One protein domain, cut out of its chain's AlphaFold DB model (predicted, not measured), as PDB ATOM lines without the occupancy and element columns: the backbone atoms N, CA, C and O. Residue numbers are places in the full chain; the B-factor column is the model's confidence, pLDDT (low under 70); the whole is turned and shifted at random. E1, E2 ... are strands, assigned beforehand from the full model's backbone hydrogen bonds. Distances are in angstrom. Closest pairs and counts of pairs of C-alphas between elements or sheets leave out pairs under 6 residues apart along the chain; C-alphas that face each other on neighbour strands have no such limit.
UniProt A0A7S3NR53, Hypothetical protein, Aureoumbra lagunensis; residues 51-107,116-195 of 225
ATOM      1  N   ARG A  51     271.937 239.650 237.582       88.06
ATOM      2  CA  ARG A  51     270.656 239.293 238.180       88.06
ATOM      3  C   ARG A  51     270.809 239.074 239.679       88.06
ATOM      4  O   ARG A  51     271.575 238.227 240.134       88.06
ATOM      5  N   TRP A  52     270.016 239.813 240.429       89.38
ATOM      6  CA  TRP A  52     270.001 239.850 241.877       89.38
ATOM      7  C   TRP A  52     268.642 239.406 242.394       89.38
ATOM      8  O   TRP A  52     267.608 239.615 241.764       89.38
ATOM      9  N   ARG A  53     268.635 238.795 243.569       90.56
ATOM     10  CA  ARG A  53     267.430 238.525 244.342       90.56
ATOM     11  C   ARG A  53     267.341 239.561 245.450       90.56
ATOM     12  O   ARG A  53     268.233 239.627 246.292       90.56
ATOM     13  N   LEU A  54     266.271 240.345 245.451       90.75
ATOM     14  CA  LEU A  54     265.967 241.318 246.492       90.75
ATOM     15  C   LEU A  54     264.883 240.736 247.396       90.75
ATOM     16  O   LEU A  54     263.796 240.402 246.928       90.75
ATOM     17  N   SER A  55     265.181 240.603 248.683       91.75
ATOM     18  CA  SER A  55     264.215 240.166 249.691       91.75
ATOM     19  C   SER A  55     263.795 241.376 250.513       91.75
ATOM     20  O   SER A  55     264.618 241.956 251.221       91.75
ATOM     21  N   LEU A  56     262.531 241.774 250.401       90.81
ATOM     22  CA  LEU A  56     261.962 242.931 251.080       90.81
ATOM     23  C   LEU A  56     261.090 242.457 252.240       90.81
ATOM     24  O   LEU A  56     260.095 241.761 252.046       90.81
ATOM     25  N   SER A  57     261.458 242.863 253.451       90.88
ATOM     26  CA  SER A  57     260.649 242.690 254.654       90.88
ATOM     27  C   SER A  57     260.039 244.035 255.015       90.88
ATOM     28  O   SER A  57     260.771 244.978 255.315       90.88
ATOM     29  N   LEU A  58     258.708 244.124 254.966       88.94
ATOM     30  CA  LEU A  58     257.938 245.356 255.126       88.94
ATOM     31  C   LEU A  58     256.993 245.229 256.332       88.94
ATOM     32  O   LEU A  58     255.803 244.951 256.154       88.94
ATOM     33  N   PRO A  59     257.490 245.428 257.569       87.00
ATOM     34  CA  PRO A  59     256.670 245.346 258.776       87.00
ATOM     35  C   PRO A  59     255.477 246.301 258.739       87.00
ATOM     36  O   PRO A  59     254.375 245.917 259.113       87.00
ATOM     37  N   SER A  60     255.673 247.516 258.216       81.69
ATOM     38  CA  SER A  60     254.623 248.542 258.150       81.69
ATOM     39  C   SER A  60     253.464 248.163 257.224       81.69
ATOM     40  O   SER A  60     252.358 248.664 257.396       81.69
ATOM     41  N   ALA A  61     253.704 247.273 256.256       78.12
ATOM     42  CA  ALA A  61     252.696 246.753 255.332       78.12
ATOM     43  C   ALA A  61     252.294 245.298 255.645       78.12
ATOM     44  O   ALA A  61     251.545 244.700 254.877       78.12
ATOM     45  N   ASN A  62     252.817 244.716 256.735       84.38
ATOM     46  CA  ASN A  62     252.685 243.298 257.082       84.38
ATOM     47  C   ASN A  62     252.944 242.353 255.889       84.38
ATOM     48  O   ASN A  62     252.220 241.382 255.671       84.38
ATOM     49  N   SER A  63     253.957 242.675 255.082       84.62
ATOM     50  CA  SER A  63     254.256 241.972 253.835       84.62
ATOM     51  C   SER A  63     255.727 241.577 253.763       84.62
ATOM     52  O   SER A  63     256.619 242.289 254.235       84.62
ATOM     53  N   PHE A  64     255.985 240.425 253.154       87.88
ATOM     54  CA  PHE A  64     257.315 239.974 252.777       87.88
ATOM     55  C   PHE A  64     257.278 239.577 251.308       87.88
ATOM     56  O   PHE A  64     256.481 238.727 250.916       87.88
ATOM     57  N   THR A  65     258.121 240.206 250.496       87.88
ATOM     58  CA  THR A  65     258.142 239.988 249.047       87.88
ATOM     59  C   THR A  65     259.569 239.759 248.587       87.88
ATOM     60  O   THR A  65     260.489 240.470 248.986       87.88
ATOM     61  N   VAL A  66     259.759 238.759 247.732       89.94
ATOM     62  CA  VAL A  66     261.048 238.466 247.107       89.94
ATOM     63  C   VAL A  66     260.910 238.720 245.618       89.94
ATOM     64  O   VAL A  66     260.090 238.084 244.961       89.94
ATOM     65  N   VAL A  67     261.723 239.628 245.090       89.62
ATOM     66  CA  VAL A  67     261.736 239.959 243.666       89.62
ATOM     67  C   VAL A  67     263.094 239.662 243.055       89.62
ATOM     68  O   VAL A  67     264.138 239.756 243.702       89.62
ATOM     69  N   THR A  68     263.078 239.288 241.782       90.69
ATOM     70  CA  THR A  68     264.299 239.192 240.985       90.69
ATOM     71  C   THR A  68     264.506 240.528 240.288       90.69
ATOM     72  O   THR A  68     263.577 241.036 239.673       90.69
ATOM     73  N   ALA A  69     265.699 241.097 240.401       90.25
ATOM     74  CA  ALA A  69     266.073 242.374 239.819       90.25
ATOM     75  C   ALA A  69     267.250 242.181 238.859       90.25
ATOM     76  O   ALA A  69     268.242 241.543 239.206       90.25
ATOM     77  N   GLN A  70     267.154 242.725 237.654       90.88
ATOM     78  CA  GLN A  70     268.242 242.778 236.692       90.88
ATOM     79  C   GLN A  70     268.790 244.200 236.633       90.88
ATOM     80  O   GLN A  70     268.077 245.125 236.253       90.88
ATOM     81  N   PHE A  71     270.053 244.356 237.007       89.50
ATOM     82  CA  PHE A  71     270.764 245.626 236.979       89.50
ATOM     83  C   PHE A  71     271.451 245.781 235.629       89.50
ATOM     84  O   PHE A  71     272.126 244.864 235.148       89.50
ATOM     85  N   ILE A  72     271.231 246.938 235.018       88.81
ATOM     86  CA  ILE A  72     271.793 247.337 233.734       88.81
ATOM     87  C   ILE A  72     272.516 248.657 233.963       88.81
ATOM     88  O   ILE A  72     271.895 249.606 234.446       88.81
ATOM     89  N   ASP A  73     273.802 248.697 233.631       88.62
ATOM     90  CA  ASP A  73     274.644 249.886 233.742       88.62
ATOM     91  C   ASP A  73     274.382 250.840 232.572       88.62
ATOM     92  O   ASP A  73     274.263 250.404 231.424       88.62
ATOM     93  N   ASP A  74     274.318 252.140 232.863       85.62
ATOM     94  CA  ASP A  74     274.392 253.178 231.842       85.62
ATOM     95  C   ASP A  74     275.861 253.639 231.717       85.62
ATOM     96  O   ASP A  74     276.503 254.019 232.698       85.62
ATOM     97  N   GLU A  75     276.413 253.593 230.504       80.81
ATOM     98  CA  GLU A  75     277.809 253.967 230.252       80.81
ATOM     99  C   GLU A  75     278.031 255.488 230.349       80.81
ATOM    100  O   GLU A  75     277.179 256.285 229.954       80.81
ATOM    101  N   GLY A  76     279.215 255.893 230.823       76.81
ATOM    102  CA  GLY A  76     279.658 257.293 230.805       76.81
ATOM    103  C   GLY A  76     279.178 258.161 231.973       76.81
ATOM    104  O   GLY A  76     279.330 259.380 231.910       76.81
ATOM    105  N   PHE A  77     278.625 257.560 233.030       75.62
ATOM    106  CA  PHE A  77     278.186 258.275 234.227       75.62
ATOM    107  C   PHE A  77     279.111 258.060 235.426       75.62
ATOM    108  O   PHE A  77     279.562 256.948 235.696       75.62
ATOM    109  N   GLU A  78     279.332 259.145 236.166       75.25
ATOM    110  CA  GLU A  78     280.033 259.177 237.447       75.25
ATOM    111  C   GLU A  78     279.194 260.038 238.414       75.25
ATOM    112  O   GLU A  78     278.994 261.222 238.127       75.25
ATOM    113  N   PRO A  79     278.641 259.476 239.504       79.12
ATOM    114  CA  PRO A  79     278.748 258.080 239.939       79.12
ATOM    115  C   PRO A  79     278.078 257.059 238.992       79.12
ATOM    116  O   PRO A  79     277.158 257.417 238.248       79.12
ATOM    117  N   PRO A  80     278.505 255.777 239.017       84.12
ATOM    118  CA  PRO A  80     277.866 254.718 238.249       84.12
ATOM    119  C   PRO A  80     276.382 254.606 238.588       84.12
ATOM    120  O   PRO A  80     275.978 254.555 239.754       84.12
ATOM    121  N   GLN A  81     275.572 254.544 237.544       88.00
ATOM    122  CA  GLN A  81     274.126 254.471 237.647       88.00
ATOM    123  C   GLN A  81     273.550 253.681 236.484       88.00
ATOM    124  O   GLN A  81     274.239 253.383 235.505       88.00
ATOM    125  N   GLY A  82     272.265 253.363 236.578       90.12
ATOM    126  CA  GLY A  82     271.601 252.667 235.497       90.12
ATOM    127  C   GLY A  82     270.138 252.354 235.752       90.12
ATOM    128  O   GLY A  82     269.444 253.014 236.535       90.12
ATOM    129  N   ARG A  83     269.646 251.354 235.028       91.19
ATOM    130  CA  ARG A  83     268.268 250.865 235.125       91.19
ATOM    131  C   ARG A  83     268.215 249.555 235.890       91.19
ATOM    132  O   ARG A  83     269.129 248.736 235.813       91.19
ATOM    133  N   VAL A  84     267.126 249.359 236.621       91.31
ATOM    134  CA  VAL A  84     266.805 248.078 237.245       91.31
ATOM    135  C   VAL A  84     265.477 247.578 236.695       91.31
ATOM    136  O   VAL A  84     264.494 248.312 236.664       91.31
ATOM    137  N   ILE A  85     265.460 246.332 236.238       90.75
ATOM    138  CA  ILE A  85     264.257 245.663 235.740       90.75
ATOM    139  C   ILE A  85     263.834 244.628 236.777       90.75
ATOM    140  O   ILE A  85     264.643 243.795 237.182       90.75
ATOM    141  N   ILE A  86     262.584 244.682 237.221       89.44
ATOM    142  CA  ILE A  86     262.001 243.756 238.189       89.44
ATOM    143  C   ILE A  86     261.221 242.659 237.459       89.44
ATOM    144  O   ILE A  86     260.408 242.934 236.577       89.44
ATOM    145  N   GLY A  87     261.455 241.409 237.860       82.75
ATOM    146  CA  GLY A  87     260.785 240.235 237.307       82.75
ATOM    147  C   GLY A  87     261.116 240.025 235.831       82.75
ATOM    148  O   GLY A  87     262.283 240.086 235.440       82.75
ATOM    149  N   ASP A  88     260.077 239.787 235.032       73.62
ATOM    150  CA  ASP A  88     260.167 239.558 233.585       73.62
ATOM    151  C   ASP A  88     259.968 240.844 232.755       73.62
ATOM    152  O   ASP A  88     259.793 240.775 231.540       73.62
ATOM    153  N   GLY A  89     260.026 242.025 233.387       71.94
ATOM    154  CA  GLY A  89     259.872 243.321 232.708       71.94
ATOM    155  C   GLY A  89     258.706 244.180 233.192       71.94
ATOM    156  O   GLY A  89     258.560 245.303 232.721       71.94
ATOM    157  N   ASP A  90     257.909 243.697 234.144       67.75
ATOM    158  CA  ASP A  90     256.698 244.388 234.617       67.75
ATOM    159  C   ASP A  90     256.988 245.609 235.508       67.75
ATOM    160  O   ASP A  90     256.101 246.418 235.783       67.75
ATOM    161  N   GLY A  91     258.227 245.763 235.980       79.31
ATOM    162  CA  GLY A  91     258.643 246.901 236.789       79.31
ATOM    163  C   GLY A  91     259.979 247.464 236.340       79.31
ATOM    164  O   GLY A  91     260.974 246.744 236.301       79.31
ATOM    165  N   GLU A  92     260.019 248.762 236.056       88.69
ATOM    166  CA  GLU A  92     261.252 249.483 235.749       88.69
ATOM    167  C   GLU A  92     261.573 250.476 236.866       88.69
ATOM    168  O   GLU A  92     260.710 251.206 237.355       88.69
ATOM    169  N   GLY A  93     262.839 250.511 237.261       89.88
ATOM    170  CA  GLY A  93     263.368 251.474 238.206       89.88
ATOM    171  C   GLY A  93     264.744 251.981 237.821       89.88
ATOM    172  O   GLY A  93     265.320 251.647 236.784       89.88
ATOM    173  N   ARG A  94     265.301 252.783 238.721       91.81
ATOM    174  CA  ARG A  94     266.645 253.348 238.602       91.81
ATOM    175  C   ARG A  94     267.501 252.903 239.768       91.81
ATOM    176  O   ARG A  94     266.998 252.786 240.881       91.81
ATOM    177  N   TRP A  95     268.784 252.701 239.520       91.56
ATOM    178  CA  TRP A  95     269.769 252.532 240.581       91.56
ATOM    179  C   TRP A  95     270.919 253.517 240.386       91.56
ATOM    180  O   TRP A  95     271.201 253.939 239.263       91.56
ATOM    181  N   LEU A  96     271.536 253.906 241.493       89.25
ATOM    182  CA  LEU A  96     272.599 254.899 241.572       89.25
ATOM    183  C   LEU A  96     273.523 254.511 242.724       89.25
ATOM    184  O   LEU A  96     273.044 254.177 243.810       89.25
ATOM    185  N   LEU A  97     274.829 254.570 242.504       86.38
ATOM    186  CA  LEU A  97     275.796 254.541 243.594       86.38
ATOM    187  C   LEU A  97     275.975 255.950 244.170       86.38
ATOM    188  O   LEU A  97     276.037 256.908 243.411       86.38
ATOM    189  N   SER A  98     276.023 256.070 245.495       84.69
ATOM    190  CA  SER A  98     276.078 257.360 246.198       84.69
ATOM    191  C   SER A  98     277.133 257.349 247.301       84.69
ATOM    192  O   SER A  98     277.373 256.304 247.921       84.69
ATOM    193  N   GLU A  99     277.736 258.513 247.557       81.06
ATOM    194  CA  GLU A  99     278.582 258.751 248.738       81.06
ATOM    195  C   GLU A  99     277.729 258.899 250.003       81.06
ATOM    196  O   GLU A  99     278.038 258.309 251.037       81.06
ATOM    197  N   ASP A 100     276.627 259.643 249.894       78.50
ATOM    198  CA  ASP A 100     275.718 259.962 250.992       78.50
ATOM    199  C   ASP A 100     274.292 259.475 250.647       78.50
ATOM    200  O   ASP A 100     273.822 259.646 249.515       78.50
ATOM    201  N   PRO A 101     273.582 258.792 251.564       73.94
ATOM    202  CA  PRO A 101     272.209 258.355 251.330       73.94
ATOM    203  C   PRO A 101     271.168 259.488 251.351       73.94
ATOM    204  O   PRO A 101     270.050 259.268 250.871       73.94
ATOM    205  N   ASP A 102     271.496 260.645 251.931       71.69
ATOM    206  CA  ASP A 102     270.596 261.774 252.188       71.69
ATOM    207  C   ASP A 102     270.986 263.054 251.429       71.69
ATOM    208  O   ASP A 102     270.095 263.839 251.087       71.69
ATOM    209  N   ASP A 103     272.269 263.255 251.103       66.56
ATOM    210  CA  ASP A 103     272.716 264.328 250.204       66.56
ATOM    211  C   ASP A 103     273.058 263.787 248.811       66.56
ATOM    212  O   ASP A 103     273.790 262.823 248.636       66.56
ATOM    213  N   ARG A 104     272.506 264.445 247.792       59.56
ATOM    214  CA  ARG A 104     272.678 264.091 246.378       59.56
ATOM    215  C   ARG A 104     273.753 264.936 245.696       59.56
ATOM    216  O   ARG A 104     273.870 264.927 244.471       59.56
ATOM    217  N   LYS A 105     274.478 265.749 246.467       60.12
ATOM    218  CA  LYS A 105     275.657 266.477 246.001       60.12
ATOM    219  C   LYS A 105     276.841 265.522 245.935       60.12
ATOM    220  O   LYS A 105     277.804 265.675 246.676       60.12
ATOM    221  N   ASP A 106     276.765 264.575 245.010       61.00
ATOM    222  CA  ASP A 106     277.924 263.791 244.614       61.00
ATOM    223  C   ASP A 106     278.939 264.783 244.021       61.00
ATOM    224  O   ASP A 106     278.735 265.353 242.945       61.00
ATOM    225  N   GLY A 107     279.955 265.127 244.814       54.12
ATOM    226  CA  GLY A 107     280.926 266.161 244.480       54.12
ATOM    227  C   GLY A 107     281.731 265.820 243.226       54.12
ATOM    228  O   GLY A 107     281.811 264.675 242.794       54.12
ATOM    229  N   GLU A 116     289.358 254.376 250.387       55.25
ATOM    230  CA  GLU A 116     288.052 253.891 250.848       55.25
ATOM    231  C   GLU A 116     287.086 253.630 249.675       55.25
ATOM    232  O   GLU A 116     287.328 254.116 248.566       55.25
ATOM    233  N   PRO A 117     286.018 252.821 249.865       58.47
ATOM    234  CA  PRO A 117     285.064 252.533 248.800       58.47
ATOM    235  C   PRO A 117     284.385 253.820 248.318       58.47
ATOM    236  O   PRO A 117     283.654 254.447 249.074       58.47
ATOM    237  N   LEU A 118     284.604 254.163 247.043       73.44
ATOM    238  CA  LEU A 118     284.161 255.412 246.405       73.44
ATOM    239  C   LEU A 118     282.658 255.692 246.586       73.44
ATOM    240  O   LEU A 118     282.263 256.841 246.730       73.44
ATOM    241  N   TYR A 119     281.841 254.634 246.617       80.31
ATOM    242  CA  TYR A 119     280.400 254.715 246.843       80.31
ATOM    243  C   TYR A 119     279.943 253.614 247.808       80.31
ATOM    244  O   TYR A 119     279.757 252.467 247.385       80.31
ATOM    245  N   PRO A 120     279.793 253.914 249.106       83.00
ATOM    246  CA  PRO A 120     279.378 252.938 250.109       83.00
ATOM    247  C   PRO A 120     277.877 252.622 250.069       83.00
ATOM    248  O   PRO A 120     277.444 251.665 250.716       83.00
ATOM    249  N   PHE A 121     277.073 253.372 249.308       86.50
ATOM    250  CA  PHE A 121     275.629 253.168 249.221       86.50
ATOM    251  C   PHE A 121     275.165 252.918 247.787       86.50
ATOM    252  O   PHE A 121     275.621 253.545 246.837       86.50
ATOM    253  N   CYS A 122     274.200 252.012 247.643       88.69
ATOM    254  CA  CYS A 122     273.430 251.796 246.427       88.69
ATOM    255  C   CYS A 122     271.979 252.205 246.685       88.69
ATOM    256  O   CYS A 122     271.283 251.631 247.530       88.69
ATOM    257  N   LEU A 123     271.535 253.220 245.956       91.19
ATOM    258  CA  LEU A 123     270.195 253.776 246.016       91.19
ATOM    259  C   LEU A 123     269.388 253.215 244.851       91.19
ATOM    260  O   LEU A 123     269.758 253.395 243.695       91.19
ATOM    261  N   ILE A 124     268.271 252.557 245.144       91.62
ATOM    262  CA  ILE A 124     267.373 252.005 244.129       91.62
ATOM    263  C   ILE A 124     266.012 252.664 244.274       91.62
ATOM    264  O   ILE A 124     265.455 252.735 245.366       91.62
ATOM    265  N   SER A 125     265.456 253.122 243.164       91.31
ATOM    266  CA  SER A 125     264.133 253.713 243.099       91.31
ATOM    267  C   SER A 125     263.216 252.868 242.229       91.31
ATOM    268  O   SER A 125     263.529 252.618 241.066       91.31
ATOM    269  N   LEU A 126     262.098 252.427 242.802       90.94
ATOM    270  CA  LEU A 126     261.150 251.501 242.185       90.94
ATOM    271  C   LEU A 126     259.709 251.987 242.378       90.94
ATOM    272  O   LEU A 126     259.409 252.590 243.409       90.94
ATOM    273  N   PRO A 127     258.788 251.696 241.453       88.12
ATOM    274  CA  PRO A 127     257.359 251.849 241.702       88.12
ATOM    275  C   PRO A 127     256.908 250.884 242.810       88.12
ATOM    276  O   PRO A 127     257.350 249.733 242.844       88.12
ATOM    277  N   SER A 128     256.007 251.312 243.702       85.56
ATOM    278  CA  SER A 128     255.430 250.420 244.725       85.56
ATOM    279  C   SER A 128     254.687 249.228 244.107       85.56
ATOM    280  O   SER A 128     254.757 248.109 244.619       85.56
ATOM    281  N   GLU A 129     254.049 249.455 242.961       84.38
ATOM    282  CA  GLU A 129     253.283 248.463 242.200       84.38
ATOM    283  C   GLU A 129     254.152 247.293 241.727       84.38
ATOM    284  O   GLU A 129     253.725 246.142 241.783       84.38
ATOM    285  N   SER A 130     255.414 247.556 241.372       81.31
ATOM    286  CA  SER A 130     256.369 246.532 240.927       81.31
ATOM    287  C   SER A 130     256.744 245.525 242.019       81.31
ATOM    288  O   SER A 130     257.346 244.494 241.729       81.31
ATOM    289  N   VAL A 131     256.412 245.819 243.279       76.44
ATOM    290  CA  VAL A 131     256.661 244.951 244.440       76.44
ATOM    291  C   VAL A 131     255.338 244.490 245.076       76.44
ATOM    292  O   VAL A 131     255.329 243.925 246.164       76.44
ATOM    293  N   GLY A 132     254.199 244.712 244.409       74.50
ATOM    294  CA  GLY A 132     252.885 244.282 244.900       74.50
ATOM    295  C   GLY A 132     252.369 245.077 246.106       74.50
ATOM    296  O   GLY A 132     251.541 244.573 246.865       74.50
ATOM    297  N   LEU A 133     252.855 246.305 246.307       77.44
ATOM    298  CA  LEU A 133     252.331 247.238 247.310       77.44
ATOM    299  C   LEU A 133     251.219 248.119 246.719       77.44
ATOM    300  O   LEU A 133     251.147 248.265 245.498       77.44
ATOM    301  N   PRO A 134     250.353 248.724 247.561       70.06
ATOM    302  CA  PRO A 134     249.305 249.626 247.091       70.06
ATOM    303  C   PRO A 134     249.861 250.731 246.178       70.06
ATOM    304  O   PRO A 134     250.968 251.245 246.382       70.06
ATOM    305  N   SER A 135     249.081 251.057 245.150       65.75
ATOM    306  CA  SER A 135     249.443 251.993 244.089       65.75
ATOM    307  C   SER A 135     249.613 253.424 244.608       65.75
ATOM    308  O   SER A 135     248.948 253.852 245.553       65.75
ATOM    309  N   GLY A 136     250.522 254.174 243.977       66.56
ATOM    310  CA  GLY A 136     250.710 255.612 244.225       66.56
ATOM    311  C   GLY A 136     251.923 256.017 245.072       66.56
ATOM    312  O   GLY A 136     252.039 257.192 245.417       66.56
ATOM    313  N   GLY A 137     252.832 255.091 245.394       76.38
ATOM    314  CA  GLY A 137     254.080 255.390 246.104       76.38
ATOM    315  C   GLY A 137     255.328 255.024 245.303       76.38
ATOM    316  O   GLY A 137     255.319 254.088 244.505       76.38
ATOM    317  N   GLN A 138     256.430 255.733 245.541       88.06
ATOM    318  CA  GLN A 138     257.745 255.325 245.051       88.06
ATOM    319  C   GLN A 138     258.510 254.669 246.199       88.06
ATOM    320  O   GLN A 138     258.598 255.217 247.294       88.06
ATOM    321  N   LEU A 139     259.054 253.481 245.974       89.50
ATOM    322  CA  LEU A 139     259.957 252.827 246.908       89.50
ATOM    323  C   LEU A 139     261.377 253.328 246.675       89.50
ATOM    324  O   LEU A 139     261.874 253.329 245.548       89.50
ATOM    325  N   ALA A 140     262.034 253.729 247.756       90.75
ATOM    326  CA  ALA A 140     263.453 254.032 247.788       90.75
ATOM    327  C   ALA A 140     264.153 252.974 248.650       90.75
ATOM    328  O   ALA A 140     263.963 252.909 249.862       90.75
ATOM    329  N   LEU A 141     264.945 252.112 248.017       91.62
ATOM    330  CA  LEU A 141     265.800 251.140 248.690       91.62
ATOM    331  C   LEU A 141     267.179 251.762 248.878       91.62
ATOM    332  O   LEU A 141     267.740 252.313 247.932       91.62
ATOM    333  N   ARG A 142     267.736 251.645 250.079       92.06
ATOM    334  CA  ARG A 142     269.097 252.093 250.387       92.06
ATOM    335  C   ARG A 142     269.891 250.897 250.878       92.06
ATOM    336  O   ARG A 142     269.633 250.412 251.977       92.06
ATOM    337  N   LEU A 143     270.789 250.390 250.047       90.62
ATOM    338  CA  LEU A 143     271.613 249.210 250.306       90.62
ATOM    339  C   LEU A 143     273.058 249.628 250.553       90.62
ATOM    340  O   LEU A 143     273.542 250.572 249.938       90.62
ATOM    341  N   ASN A 144     273.762 248.886 251.401       88.00
ATOM    342  CA  ASN A 144     275.206 249.052 251.536       88.00
ATOM    343  C   ASN A 144     275.923 248.381 250.358       88.00
ATOM    344  O   ASN A 144     275.601 247.237 250.014       88.00
ATOM    345  N   HIS A 145     276.895 249.086 249.787       84.31
ATOM    346  CA  HIS A 145     277.731 248.667 248.671       84.31
ATOM    347  C   HIS A 145     279.203 248.604 249.103       84.31
ATOM    348  O   HIS A 145     279.727 249.536 249.711       84.31
ATOM    349  N   LYS A 146     279.885 247.493 248.806       74.69
ATOM    350  CA  LYS A 146     281.307 247.306 249.132       74.69
ATOM    351  C   LYS A 146     282.128 247.355 247.845       74.69
ATOM    352  O   LYS A 146     282.001 246.465 247.026       74.69
ATOM    353  N   ALA A 147     283.016 248.337 247.681       60.81
ATOM    354  CA  ALA A 147     283.783 248.495 246.432       60.81
ATOM    355  C   ALA A 147     284.903 247.454 246.213       60.81
ATOM    356  O   ALA A 147     285.435 247.358 245.111       60.81
ATOM    357  N   ARG A 148     285.303 246.700 247.251       57.53
ATOM    358  CA  ARG A 148     286.402 245.724 247.179       57.53
ATOM    359  C   ARG A 148     285.904 244.313 247.526       57.53
ATOM    360  O   ARG A 148     285.596 244.078 248.698       57.53
ATOM    361  N   PRO A 149     285.864 243.377 246.563       57.81
ATOM    362  CA  PRO A 149     285.439 241.992 246.781       57.81
ATOM    363  C   PRO A 149     286.506 241.105 247.454       57.81
ATOM    364  O   PRO A 149     286.401 239.884 247.390       57.81
ATOM    365  N   ASP A 150     287.526 241.671 248.114       55.22
ATOM    366  CA  ASP A 150     288.410 240.856 248.958       55.22
ATOM    367  C   ASP A 150     287.589 240.326 250.157       55.22
ATOM    368  O   ASP A 150     286.922 241.105 250.856       55.22
ATOM    369  N   ASP A 151     287.638 239.000 250.332       53.91
ATOM    370  CA  ASP A 151     286.839 238.130 251.214       53.91
ATOM    371  C   ASP A 151     285.374 237.947 250.800       53.91
ATOM    372  O   ASP A 151     284.558 238.726 251.275       53.91
ATOM    373  N   ASP A 152     285.066 236.928 249.969       58.44
ATOM    374  CA  ASP A 152     283.824 236.107 249.826       58.44
ATOM    375  C   ASP A 152     282.430 236.734 250.115       58.44
ATOM    376  O   ASP A 152     281.419 236.039 250.256       58.44
ATOM    377  N   ALA A 153     282.338 238.053 250.203       60.88
ATOM    378  CA  ALA A 153     281.218 238.801 250.735       60.88
ATOM    379  C   ALA A 153     280.409 239.405 249.586       60.88
ATOM    380  O   ALA A 153     280.969 239.823 248.569       60.88
ATOM    381  N   PRO A 154     279.079 239.482 249.731       69.38
ATOM    382  CA  PRO A 154     278.223 240.015 248.686       69.38
ATOM    383  C   PRO A 154     278.455 241.523 248.491       69.38
ATOM    384  O   PRO A 154     278.504 242.286 249.456       69.38
ATOM    385  N   LEU A 155     278.544 241.947 247.224       80.31
ATOM    386  CA  LEU A 155     278.767 243.342 246.813       80.31
ATOM    387  C   LEU A 155     277.668 244.291 247.331       80.31
ATOM    388  O   LEU A 155     277.950 245.420 247.727       80.31
ATOM    389  N   LEU A 156     276.424 243.800 247.380       84.69
ATOM    390  CA  LEU A 156     275.284 244.450 248.025       84.69
ATOM    391  C   LEU A 156     274.870 243.655 249.260       84.69
ATOM    392  O   LEU A 156     274.645 242.448 249.175       84.69
ATOM    393  N   THR A 157     274.735 244.330 250.398       84.44
ATOM    394  CA  THR A 157     274.367 243.676 251.666       84.44
ATOM    395  C   THR A 157     272.923 244.019 252.061       84.44
ATOM    396  O   THR A 157     272.013 244.035 251.230       84.44
ATOM    397  N   LYS A 158     272.679 244.248 253.353       89.50
ATOM    398  CA  LYS A 158     271.395 244.646 253.913       89.50
ATOM    399  C   LYS A 158     271.250 246.160 253.830       89.50
ATOM    400  O   LYS A 158     272.233 246.895 253.892       89.50
ATOM    401  N   GLY A 159     270.009 246.590 253.717       91.00
ATOM    402  CA  GLY A 159     269.612 247.971 253.594       91.00
ATOM    403  C   GLY A 159     268.253 248.247 254.218       91.00
ATOM    404  O   GLY A 159     267.605 247.363 254.793       91.00
ATOM    405  N   SER A 160     267.813 249.482 254.041       91.88
ATOM    406  CA  SER A 160     266.524 249.984 254.505       91.88
ATOM    407  C   SER A 160     265.615 250.282 253.319       91.88
ATOM    408  O   SER A 160     266.078 250.656 252.239       91.88
ATOM    409  N   VAL A 161     264.312 250.100 253.521       91.50
ATOM    410  CA  VAL A 161     263.273 250.416 252.538       91.50
ATOM    411  C   VAL A 161     262.492 251.618 253.030       91.50
ATOM    412  O   VAL A 161     261.973 251.609 254.148       91.50
ATOM    413  N   PHE A 162     262.369 252.617 252.170       90.25
ATOM    414  CA  PHE A 162     261.614 253.831 252.416       90.25
ATOM    415  C   PHE A 162     260.477 253.954 251.408       90.25
ATOM    416  O   PHE A 162     260.630 253.626 250.229       90.25
ATOM    417  N   LEU A 163     259.336 254.447 251.874       88.88
ATOM    418  CA  LEU A 163     258.274 254.953 251.022       88.88
ATOM    419  C   LEU A 163     258.531 256.439 250.796       88.88
ATOM    420  O   LEU A 163     258.474 257.225 251.741       88.88
ATOM    421  N   ARG A 164     258.825 256.807 249.553       87.12
ATOM    422  CA  ARG A 164     259.088 258.178 249.133       87.12
ATOM    423  C   ARG A 164     257.807 258.828 248.640       87.12
ATOM    424  O   ARG A 164     257.208 258.387 247.654       87.12
ATOM    425  N   LYS A 165     257.425 259.924 249.292       83.69
ATOM    426  CA  LYS A 165     256.372 260.829 248.835       83.69
ATOM    427  C   LYS A 165     257.008 262.111 248.312       83.69
ATOM    428  O   LYS A 165     257.549 262.908 249.074       83.69
ATOM    429  N   VAL A 166     256.924 262.321 247.002       81.44
ATOM    430  CA  VAL A 166     257.420 263.548 246.370       81.44
ATOM    431  C   VAL A 166     256.356 264.631 246.514       81.44
ATOM    432  O   VAL A 166     255.275 264.528 245.936       81.44
ATOM    433  N   THR A 167     256.652 265.674 247.284       81.38
ATOM    434  CA  THR A 167     255.780 266.847 247.413       81.38
ATOM    435  C   THR A 167     256.406 268.005 246.654       81.38
ATOM    436  O   THR A 167     257.528 268.412 246.944       81.38
ATOM    437  N   THR A 168     255.685 268.534 245.666       82.69
ATOM    438  CA  THR A 168     256.115 269.716 244.910       82.69
ATOM    439  C   THR A 168     255.377 270.935 245.436       82.69
ATOM    440  O   THR A 168     254.148 270.962 245.432       82.69
ATOM    441  N   ILE A 169     256.127 271.933 245.887       84.50
ATOM    442  CA  ILE A 169     255.618 273.227 246.335       84.50
ATOM    443  C   ILE A 169     256.040 274.317 245.348       84.50
ATOM    444  O   ILE A 169     257.138 274.286 244.790       84.50
ATOM    445  N   ASN A 170     255.163 275.295 245.132       86.44
ATOM    446  CA  ASN A 170     255.535 276.510 244.415       86.44
ATOM    447  C   ASN A 170     256.335 277.397 245.372       86.44
ATOM    448  O   ASN A 170     255.877 277.701 246.473       86.44
ATOM    449  N   ALA A 171     257.542 277.766 244.961       81.44
ATOM    450  CA  ALA A 171     258.469 278.572 245.743       81.44
ATOM    451  C   ALA A 171     258.273 280.083 245.518       81.44
ATOM    452  O   ALA A 171     258.891 280.891 246.205       81.44
ATOM    453  N   ASP A 172     257.414 280.474 244.575       84.00
ATOM    454  CA  ASP A 172     257.092 281.861 244.266       84.00
ATOM    455  C   ASP A 172     255.581 282.093 244.105       84.00
ATOM    456  O   ASP A 172     254.797 281.191 243.807       84.00
ATOM    457  N   ALA A 173     255.169 283.351 244.278       76.62
ATOM    458  CA  ALA A 173     253.771 283.764 244.144       76.62
ATOM    459  C   ALA A 173     253.244 283.670 242.699       76.62
ATOM    460  O   ALA A 173     252.034 283.629 242.491       76.62
ATOM    461  N   LEU A 174     254.143 283.646 241.707       80.81
ATOM    462  CA  LEU A 174     253.808 283.549 240.284       80.81
ATOM    463  C   LEU A 174     253.798 282.096 239.771       80.81
ATOM    464  O   LEU A 174     253.358 281.857 238.648       80.81
ATOM    465  N   GLY A 175     254.249 281.126 240.575       78.12
ATOM    466  CA  GLY A 175     254.309 279.709 240.215       78.12
ATOM    467  C   GLY A 175     255.383 279.350 239.180       78.12
ATOM    468  O   GLY A 175     255.296 278.281 238.568       78.12
ATOM    469  N   LEU A 176     256.366 280.227 238.952       83.31
ATOM    470  CA  LEU A 176     257.482 280.008 238.030       83.31
ATOM    471  C   LEU A 176     258.601 279.183 238.672       83.31
ATOM    472  O   LEU A 176     259.312 278.461 237.974       83.31
ATOM    473  N   ALA A 177     258.745 279.262 239.993       83.00
ATOM    474  CA  ALA A 177     259.720 278.503 240.753       83.00
ATOM    475  C   ALA A 177     259.020 277.360 241.490       83.00
ATOM    476  O   ALA A 177     258.057 277.559 242.230       83.00
ATOM    477  N   ARG A 178     259.524 276.138 241.314       81.62
ATOM    478  CA  ARG A 178     259.032 274.951 242.016       81.62
ATOM    479  C   ARG A 178     260.169 274.329 242.798       81.62
ATOM    480  O   ARG A 178     261.263 274.161 242.268       81.62
ATOM    481  N   ALA A 179     259.889 273.968 244.039       79.88
ATOM    482  CA  ALA A 179     260.765 273.147 244.851       79.88
ATOM    483  C   ALA A 179     260.068 271.810 245.101       79.88
ATOM    484  O   ALA A 179     258.902 271.765 245.484       79.88
ATOM    485  N   SER A 180     260.773 270.711 244.864       76.38
ATOM    486  CA  SER A 180     260.307 269.369 245.205       76.38
ATOM    487  C   SER A 180     261.088 268.861 246.406       76.38
ATOM    488  O   SER A 180     262.318 268.876 246.380       76.38
ATOM    489  N   TYR A 181     260.380 268.393 247.427       80.81
ATOM    490  CA  TYR A 181     260.967 267.721 248.579       80.81
ATOM    491  C   TYR A 181     260.497 266.267 248.631       80.81
ATOM    492  O   TYR A 181     259.329 265.969 248.362       80.81
ATOM    493  N   ASN A 182     261.424 265.376 248.973       81.50
ATOM    494  CA  ASN A 182     261.163 263.954 249.138       81.50
ATOM    495  C   ASN A 182     260.980 263.667 250.625       81.50
ATOM    496  O   ASN A 182     261.921 263.824 251.398       81.50
ATOM    497  N   ASP A 183     259.781 263.246 251.008       82.81
ATOM    498  CA  ASP A 183     259.513 262.753 252.354       82.81
ATOM    499  C   ASP A 183     259.642 261.224 252.355       82.81
ATOM    500  O   ASP A 183     258.825 260.523 251.748       82.81
ATOM    501  N   ASP A 184     260.719 260.723 252.963       86.31
ATOM    502  CA  ASP A 184     261.075 259.304 252.996       86.31
ATOM    503  C   ASP A 184     260.650 258.706 254.350       86.31
ATOM    504  O   ASP A 184     261.282 258.927 255.382       86.31
ATOM    505  N   THR A 185     259.590 257.897 254.356       87.50
ATOM    506  CA  THR A 185     259.153 257.164 255.557       87.50
ATOM    507  C   THR A 185     259.747 255.760 255.561       87.50
ATOM    508  O   THR A 185     259.524 254.995 254.624       87.50
ATOM    509  N   ALA A 186     260.478 255.376 256.610       88.62
ATOM    510  CA  ALA A 186     261.023 254.023 256.727       88.62
ATOM    511  C   ALA A 186     259.894 252.987 256.894       88.62
ATOM    512  O   ALA A 186     259.112 253.053 257.843       88.62
ATOM    513  N   ILE A 187     259.817 252.017 255.979       89.19
ATOM    514  CA  ILE A 187     258.767 250.983 255.965       89.19
ATOM    515  C   ILE A 187     259.294 249.562 256.171       89.19
ATOM    516  O   ILE A 187     258.497 248.643 256.372       89.19
ATOM    517  N   GLY A 188     260.614 249.355 256.119       90.50
ATOM    518  CA  GLY A 188     261.183 248.025 256.299       90.50
ATOM    519  C   GLY A 188     262.661 247.892 255.964       90.50
ATOM    520  O   GLY A 188     263.416 248.863 255.956       90.50
ATOM    521  N   THR A 189     263.072 246.654 255.698       93.12
ATOM    522  CA  THR A 189     264.459 246.288 255.390       93.12
ATOM    523  C   THR A 189     264.542 245.479 254.105       93.12
ATOM    524  O   THR A 189     263.611 244.755 253.753       93.12
ATOM    525  N   VAL A 190     265.665 245.608 253.405       93.31
ATOM    526  CA  VAL A 190     265.951 244.874 252.171       93.31
ATOM    527  C   VAL A 190     267.272 244.132 252.308       93.31
ATOM    528  O   VAL A 190     268.210 244.632 252.925       93.31
ATOM    529  N   SER A 191     267.361 242.939 251.740       91.56
ATOM    530  CA  SER A 191     268.630 242.250 251.519       91.56
ATOM    531  C   SER A 191     268.770 241.863 250.055       91.56
ATOM    532  O   SER A 191     267.798 241.469 249.409       91.56
ATOM    533  N   ALA A 192     269.986 241.991 249.532       89.62
ATOM    534  CA  ALA A 192     270.321 241.615 248.169       89.62
ATOM    535  C   ALA A 192     271.201 240.358 248.161       89.62
ATOM    536  O   ALA A 192     272.045 240.154 249.033       89.62
ATOM    537  N   THR A 193     270.994 239.482 247.182       88.75
ATOM    538  CA  THR A 193     271.841 238.302 246.967       88.75
ATOM    539  C   THR A 193     272.031 238.080 245.476       88.75
ATOM    540  O   THR A 193     271.056 238.056 244.725       88.75
ATOM    541  N   LEU A 194     273.277 237.917 245.035       84.31
ATOM    542  CA  LEU A 194     273.588 237.662 243.632       84.31
ATOM    543  C   LEU A 194     273.095 236.266 243.227       84.31
ATOM    544  O   LEU A 194     273.351 235.281 243.922       84.31
ATOM    545  N   ILE A 195     272.404 236.162 242.089       83.12
ATOM    546  CA  ILE A 195     271.980 234.869 241.547       83.12
ATOM    547  C   ILE A 195     273.118 234.318 240.687       83.12
ATOM    548  O   ILE A 195     273.257 234.677 239.519       83.12
TER     549      ILE A 195
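What this domain is: This is residues 51 to 107 and 116 to 195 of the 225 residues of the protein "Hypothetical protein" of Aureoumbra lagunensis (UniProt A0A7S3NR53). Eight strands in a ring make a closed barrel, and the far part of the E7 and E8 hairpin runs out from it as a long two-stranded arm that makes much of the length. The printed part has 137 residues, with no named helix and strands E1 to E8 in order along the chain and round the ring, each pair of neighbours antiparallel. The class is all strand. The whole is compact, with a radius of gyration of the C-alphas of 15.9 A, and spans 56 by 38 by 25 A.

Where its parts are: E1, residues 51 to 58, begins at C-alpha 51 (270.656, 239.293, 238.180). E2 holds residues 63 to 73 and measures 29.7 A, E3 81 to 86, E4 91 to 98, E5 121 to 127 and E6 138 to 145. E7, residues 156 to 170, is 37.8 A long and bends by 67 degrees at residue 159. E8, residues 178 to 194, is 40.1 A long, bends by 81 degrees at residue 188 and ends at C-alpha 194 (273.588, 237.662, 243.632).

How they stand to each other: E1 and E2 form a hairpin at 148 degrees, with N 54 and O 67 2.8 A apart, within hydrogen-bond range. On the other side of E2 is E3, with N 70 and O 85 at 2.8 A. E3 and E4 have N 84 and O 93 at 2.9 A. E4 and E5 are antiparallel neighbours at 159 degrees, with N 96 and O 123 at 2.9 A. E5 and E6 have N 124 and O 141 at 2.8 A, and E6 and E7 have N 140 and O 162 at 2.8 A. In the hairpin of E7 and E8, N 169 and O 179 are 2.8 A apart. E8 and E1 close the ring, with N 55 and O 191 at 2.9 A. E1 and E5 are apart, for instance.

The domain as a whole: The C-alphas of Asp 151 and Leu 174, the two farthest apart, are 57.2 A from each other. Residues 108 to 115 are not printed, and C-alphas 107 and 116 are 15.6 A apart across the cut. Of the links that are printed whole, none is long. The mean pLDDT of the printed part is 82.0; it is under 70 at residues 90, 103 to 107, 116 to 117, 135 to 136 and 147 to 154.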